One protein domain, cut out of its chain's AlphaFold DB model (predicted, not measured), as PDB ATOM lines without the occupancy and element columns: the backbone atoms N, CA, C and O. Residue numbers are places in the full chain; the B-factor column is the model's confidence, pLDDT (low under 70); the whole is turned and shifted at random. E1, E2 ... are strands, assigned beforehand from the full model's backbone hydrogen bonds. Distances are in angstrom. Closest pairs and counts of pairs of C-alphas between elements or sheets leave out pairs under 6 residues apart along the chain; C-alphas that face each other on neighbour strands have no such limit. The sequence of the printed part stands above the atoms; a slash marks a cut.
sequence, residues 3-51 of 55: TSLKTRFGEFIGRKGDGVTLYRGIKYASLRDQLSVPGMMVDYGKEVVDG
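What this domain is: This is residues 3 to 51 of the 55 residues of an uncharacterized protein of Pleomassaria siparia CBS 279.74 (UniProt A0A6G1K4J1). With little regular structure, a small twisted sheet is built round the long strand E2, and a loop, residues 23 to 47, runs away from it and folds back. E1, E2 and E3 form a meander, each strand the antiparallel neighbour of the one before; E4 is parallel to E2. The 49 printed residues, 19 in these four strands, are all strand in class and loose: radius of gyration of the C-alphas 13.0 A, spans 39 by 23 by 13 A.

How they stand to each other: E1, residues 3 to 7, and E2, residues 10 to 17, form a hairpin; N 5 and O 12 are 2.8 A apart, within hydrogen-bond range. E3, residues 20 to 22, forms another with E2; N 15 and O 22 are at 2.8 A. E4, residues 48 to 50, pairs through N 49 and O 11, 2.8 A. E1 lies on one side of E2, E3 and E4 on the other side.

Where its parts are: E1 begins at C-alpha 3 (177.114, 272.735, 186.907). E2 is 22.4 A long. E4 ends at C-alpha 50 (171.721, 279.019, 193.115).

The domain as a whole: The link E3 to E4 is long. The printed part has no cut; no printed residue is under 70 in pLDDT.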
ATOM      1  N   THR A   3     176.824 274.093 186.425       95.62
ATOM      2  CA  THR A   3     177.114 272.735 186.907       95.62
ATOM      3  C   THR A   3     176.518 272.526 188.296       95.62
ATOM      4  O   THR A   3     176.518 273.451 189.102       95.62
ATOM      5  N   SER A   4     175.992 271.328 188.562       96.00
ATOM      6  CA  SER A   4     175.420 270.967 189.863       96.00
ATOM      7  C   SER A   4     176.439 270.217 190.728       96.00
ATOM      8  O   SER A   4     177.163 269.353 190.227       96.00
ATOM      9  N   LEU A   5     176.477 270.534 192.023       95.62
ATOM     10  CA  LEU A   5     177.223 269.822 193.058       95.62
ATOM     11  C   LEU A   5     176.267 269.378 194.167       95.62
ATOM     12  O   LEU A   5     175.692 270.204 194.873       95.62
ATOM     13  N   LYS A   6     176.152 268.063 194.363       95.31
ATOM     14  CA  LYS A   6     175.418 267.469 195.485       95.31
ATOM     15  C   LYS A   6     176.347 267.237 196.667       95.31
ATOM     16  O   LYS A   6     177.424 266.665 196.514       95.31
ATOM     17  N   THR A   7     175.911 267.646 197.850       91.94
ATOM     18  CA  THR A   7     176.635 267.452 199.112       91.94
ATOM     19  C   THR A   7     175.693 266.899 200.182       91.94
ATOM     20  O   THR A   7     174.485 266.821 199.976       91.94
ATOM     21  N   ARG A   8     176.232 266.579 201.365       91.81
ATOM     22  CA  ARG A   8     175.418 266.206 202.535       91.81
ATOM     23  C   ARG A   8     174.494 267.321 203.044       91.81
ATOM     24  O   ARG A   8     173.609 267.031 203.831       91.81
ATOM     25  N   PHE A   9     174.750 268.568 202.651       90.12
ATOM     26  CA  PHE A   9     174.018 269.745 203.117       90.12
ATOM     27  C   PHE A   9     172.926 270.191 202.134       90.12
ATOM     28  O   PHE A   9     172.018 270.908 202.530       90.12
ATOM     29  N   GLY A  10     173.028 269.806 200.860       92.56
ATOM     30  CA  GLY A  10     172.144 270.277 199.794       92.56
ATOM     31  C   GLY A  10     172.767 270.142 198.403       92.56
ATOM     32  O   GLY A  10     173.892 269.645 198.251       92.56
ATOM     33  N   GLU A  11     172.022 270.590 197.393       96.31
ATOM     34  CA  GLU A  11     172.444 270.649 195.991       96.31
ATOM     35  C   GLU A  11     172.680 272.103 195.566       96.31
ATOM     36  O   GLU A  11     171.869 272.975 195.864       96.31
ATOM     37  N   PHE A  12     173.787 272.361 194.868       96.06
ATOM     38  CA  PHE A  12     174.237 273.710 194.521       96.06
ATOM     39  C   PHE A  12     174.502 273.842 193.027       96.06
ATOM     40  O   PHE A  12     175.213 273.017 192.450       96.06
ATOM     41  N   ILE A  13     174.014 274.918 192.414       97.31
ATOM     42  CA  ILE A  13     174.331 275.275 191.028       97.31
ATOM     43  C   ILE A  13     175.465 276.298 191.021       97.31
ATOM     44  O   ILE A  13     175.359 277.367 191.605       97.31
ATOM     45  N   GLY A  14     176.558 275.975 190.337       96.31
ATOM     46  CA  GLY A  14     177.711 276.849 190.155       96.31
ATOM     47  C   GLY A  14     177.898 277.270 188.703       96.31
ATOM     48  O   GLY A  14     177.383 276.647 187.768       96.31
ATOM     49  N   ARG A  15     178.693 278.323 188.498       96.38
ATOM     50  CA  ARG A  15     179.099 278.802 187.173       96.38
ATOM     51  C   ARG A  15     180.425 278.163 186.774       96.38
ATOM     52  O   ARG A  15     181.423 278.292 187.477       96.38
ATOM     53  N   LYS A  16     180.446 277.523 185.606       96.06
ATOM     54  CA  LYS A  16     181.657 277.003 184.965       96.06
ATOM     55  C   LYS A  16     182.163 278.001 183.921       96.06
ATOM     56  O   LYS A  16     181.400 278.398 183.030       96.06
ATOM     57  N   GLY A  17     183.434 278.382 184.029       93.81
ATOM     58  CA  GLY A  17     184.118 279.329 183.143       93.81
ATOM     59  C   GLY A  17     185.610 279.409 183.468       93.81
ATOM     60  O   GLY A  17     186.008 279.042 184.565       93.81
ATOM     61  N   ASP A  18     186.435 279.834 182.511       91.62
ATOM     62  CA  ASP A  18     187.877 280.080 182.709       91.62
ATOM     63  C   ASP A  18     188.653 278.902 183.332       91.62
ATOM     64  O   ASP A  18     189.572 279.073 184.125       91.62
ATOM     65  N   GLY A  19     188.250 277.669 182.998       94.38
ATOM     66  CA  GLY A  19     188.860 276.444 183.529       94.38
ATOM     67  C   GLY A  19     188.489 276.107 184.977       94.38
ATOM     68  O   GLY A  19     188.939 275.083 185.487       94.38
ATOM     69  N   VAL A  20     187.639 276.907 185.626       95.81
ATOM     70  CA  VAL A  20     187.217 276.720 187.019       95.81
ATOM     71  C   VAL A  20     185.697 276.608 187.154       95.81
ATOM     72  O   VAL A  20     184.918 276.977 186.269       95.81
ATOM     73  N   THR A  21     185.267 276.088 188.302       96.06
ATOM     74  CA  THR A  21     183.870 276.108 188.731       96.06
ATOM     75  C   THR A  21     183.756 276.968 189.979       96.06
ATOM     76  O   THR A  21     184.482 276.755 190.947       96.06
ATOM     77  N   LEU A  22     182.832 277.924 189.958       95.81
ATOM     78  CA  LEU A  22     182.604 278.859 191.050       95.81
ATOM     79  C   LEU A  22     181.198 278.674 191.619       95.81
ATOM     80  O   LEU A  22     180.222 278.690 190.869       95.81
ATOM     81  N   TYR A  23     181.120 278.552 192.943       95.88
ATOM     82  CA  TYR A  23     179.887 278.571 193.729       95.88
ATOM     83  C   TYR A  23     179.960 279.788 194.658       95.88
ATOM     84  O   TYR A  23     180.830 279.862 195.525       95.88
ATOM     85  N   ARG A  24     179.113 280.783 194.416       95.00
ATOM     86  CA  ARG A  24     179.105 282.105 195.058       95.00
ATOM     87  C   ARG A  24     177.816 282.280 195.868       95.00
ATOM     88  O   ARG A  24     176.881 281.518 195.686       95.00
ATOM     89  N   GLY A  25     177.792 283.211 196.823       93.44
ATOM     90  CA  GLY A  25     176.575 283.527 197.591       93.44
ATOM     91  C   GLY A  25     176.060 282.426 198.535       93.44
ATOM     92  O   GLY A  25     174.977 282.558 199.102       93.44
ATOM     93  N   ILE A  26     176.816 281.343 198.751       93.69
ATOM     94  CA  ILE A  26     176.386 280.234 199.611       93.69
ATOM     95  C   ILE A  26     176.399 280.667 201.086       93.69
ATOM     96  O   ILE A  26     177.455 280.927 201.667       93.69
ATOM     97  N   LYS A  27     175.215 280.731 201.708       92.06
ATOM     98  CA  LYS A  27     175.044 281.139 203.112       92.06
ATOM     99  C   LYS A  27     175.656 280.119 204.063       92.06
ATOM    100  O   LYS A  27     175.088 279.052 204.235       92.06
ATOM    101  N   TYR A  28     176.757 280.441 204.730       92.06
ATOM    102  CA  TYR A  28     177.418 279.532 205.680       92.06
ATOM    103  C   TYR A  28     176.861 279.619 207.114       92.06
ATOM    104  O   TYR A  28     177.123 278.740 207.937       92.06
ATOM    105  N   ALA A  29     176.092 280.666 207.420       92.12
ATOM    106  CA  ALA A  29     175.486 280.881 208.725       92.12
ATOM    107  C   ALA A  29     174.133 281.600 208.620       92.12
ATOM    108  O   ALA A  29     173.876 282.331 207.659       92.12
ATOM    109  N   SER A  30     173.287 281.413 209.631       89.75
ATOM    110  CA  SER A  30     172.065 282.181 209.845       89.75
ATOM    111  C   SER A  30     172.317 283.315 210.839       89.75
ATOM    112  O   SER A  30     172.968 283.149 211.874       89.75
ATOM    113  N   LEU A  31     171.796 284.494 210.503       86.88
ATOM    114  CA  LEU A  31     171.749 285.644 211.396       86.88
ATOM    115  C   LEU A  31     170.368 285.664 212.048       86.88
ATOM    116  O   LEU A  31     169.361 285.609 211.343       86.88
ATOM    117  N   ARG A  32     170.330 285.717 213.379       84.62
ATOM    118  CA  ARG A  32     169.084 285.845 214.143       84.62
ATOM    119  C   ARG A  32     168.929 287.270 214.661       84.62
ATOM    120  O   ARG A  32     168.100 288.010 214.152       84.62
ATOM    121  N   ASP A  33     169.784 287.656 215.605       90.56
ATOM    122  CA  ASP A  33     169.777 288.975 216.241       90.56
ATOM    123  C   ASP A  33     171.129 289.681 216.046       90.56
ATOM    124  O   ASP A  33     172.174 289.036 215.890       90.56
ATOM    125  N   GLN A  34     171.144 291.015 216.059       91.88
ATOM    126  CA  GLN A  34     172.391 291.776 215.945       91.88
ATOM    127  C   GLN A  34     173.299 291.502 217.158       91.88
ATOM    128  O   GLN A  34     172.825 291.440 218.287       91.88
ATOM    129  N   LEU A  35     174.609 291.346 216.920       91.44
ATOM    130  CA  LEU A  35     175.624 290.981 217.929       91.44
ATOM    131  C   LEU A  35     175.449 289.582 218.556       91.44
ATOM    132  O   LEU A  35     176.147 289.253 219.514       91.44
ATOM    133  N   SER A  36     174.558 288.745 218.017       92.62
ATOM    134  CA  SER A  36     174.464 287.338 218.415       92.62
ATOM    135  C   SER A  36     175.507 286.475 217.701       92.62
ATOM    136  O   SER A  36     176.002 286.816 216.622       92.62
ATOM    137  N   VAL A  37     175.849 285.339 218.313       93.75
ATOM    138  CA  VAL A  37     176.704 284.333 217.674       93.75
ATOM    139  C   VAL A  37     175.963 283.765 216.453       93.75
ATOM    140  O   VAL A  37     174.814 283.344 216.607       93.75
ATOM    141  N   PRO A  38     176.584 283.718 215.259       93.94
ATOM    142  CA  PRO A  38     175.943 283.165 214.071       93.94
ATOM    143  C   PRO A  38     175.590 281.686 214.248       93.94
ATOM    144  O   PRO A  38     176.391 280.900 214.761       93.94
ATOM    145  N   GLY A  39     174.408 281.290 213.776       92.19
ATOM    146  CA  GLY A  39     174.010 279.885 213.735       92.19
ATOM    147  C   GLY A  39     174.647 279.186 212.538       92.19
ATOM    148  O   GLY A  39     174.568 279.692 211.425       92.19
ATOM    149  N   MET A  40     175.276 278.027 212.732       90.81
ATOM    150  CA  MET A  40     175.858 277.276 211.614       90.81
ATOM    151  C   MET A  40     174.759 276.762 210.679       90.81
ATOM    152  O   MET A  40     173.760 276.205 211.139       90.81
ATOM    153  N   MET A  41     174.965 276.906 209.368       89.19
ATOM    154  CA  MET A  41     174.046 276.345 208.384       89.19
ATOM    155  C   MET A  41     174.342 274.853 208.191       89.19
ATOM    156  O   MET A  41     175.421 274.480 207.736       89.19
ATOM    157  N   VAL A  42     173.402 274.000 208.604       87.00
ATOM    158  CA  VAL A  42     173.568 272.531 208.623       87.00
ATOM    159  C   VAL A  42     172.682 271.802 207.616       87.00
ATOM    160  O   VAL A  42     172.895 270.618 207.379       87.00
ATOM    161  N   ASP A  43     171.716 272.498 207.022       88.38
ATOM    162  CA  ASP A  43     170.804 271.960 206.016       88.38
ATOM    163  C   ASP A  43     170.286 273.100 205.124       88.38
ATOM    164  O   ASP A  43     169.923 274.166 205.627       88.38
ATOM    165  N   TYR A  44     170.273 272.875 203.810       89.06
ATOM    166  CA  TYR A  44     169.672 273.768 202.809       89.06
ATOM    167  C   TYR A  44     168.336 273.220 202.287       89.06
ATOM    168  O   TYR A  44     167.711 273.816 201.412       89.06
ATOM    169  N   GLY A  45     167.867 272.101 202.845       87.44
ATOM    170  CA  GLY A  45     166.615 271.467 202.477       87.44
ATOM    171  C   GLY A  45     166.699 270.735 201.138       87.44
ATOM    172  O   GLY A  45     167.755 270.288 200.693       87.44
ATOM    173  N   LYS A  46     165.537 270.571 200.498       84.81
ATOM    174  CA  LYS A  46     165.407 269.873 199.205       84.81
ATOM    175  C   LYS A  46     165.560 270.800 198.000       84.81
ATOM    176  O   LYS A  46     165.521 270.323 196.868       84.81
ATOM    177  N   GLU A  47     165.666 272.103 198.234       88.19
ATOM    178  CA  GLU A  47     165.789 273.088 197.169       88.19
ATOM    179  C   GLU A  47     167.223 273.134 196.645       88.19
ATOM    180  O   GLU A  47     168.193 272.995 197.391       88.19
ATOM    181  N   VAL A  48     167.349 273.317 195.333       92.12
ATOM    182  CA  VAL A  48     168.645 273.516 194.695       92.12
ATOM    183  C   VAL A  48     169.042 274.977 194.875       92.12
ATOM    184  O   VAL A  48     168.337 275.877 194.424       92.12
ATOM    185  N   VAL A  49     170.176 275.211 195.529       94.06
ATOM    186  CA  VAL A  49     170.675 276.551 195.837       94.06
ATOM    187  C   VAL A  49     171.423 277.113 194.629       94.06
ATOM    188  O   VAL A  49     172.387 276.512 194.147       94.06
ATOM    189  N   ASP A  50     171.002 278.284 194.154       95.19
ATOM    190  CA  ASP A  50     171.721 279.019 193.115       95.19
ATOM    191  C   ASP A  50     172.966 279.690 193.707       95.19
ATOM    192  O   ASP A  50     172.876 280.544 194.588       95.19
ATOM    193  N   GLY A  51     174.134 279.274 193.227       95.38
ATOM    194  CA  GLY A  51     175.429 279.845 193.563       95.38
ATOM    195  C   GLY A  51     176.138 280.470 192.364       95.38
ATOM    196  O   GLY A  51     177.370 280.459 192.295       95.38
TER     197      GLY A  51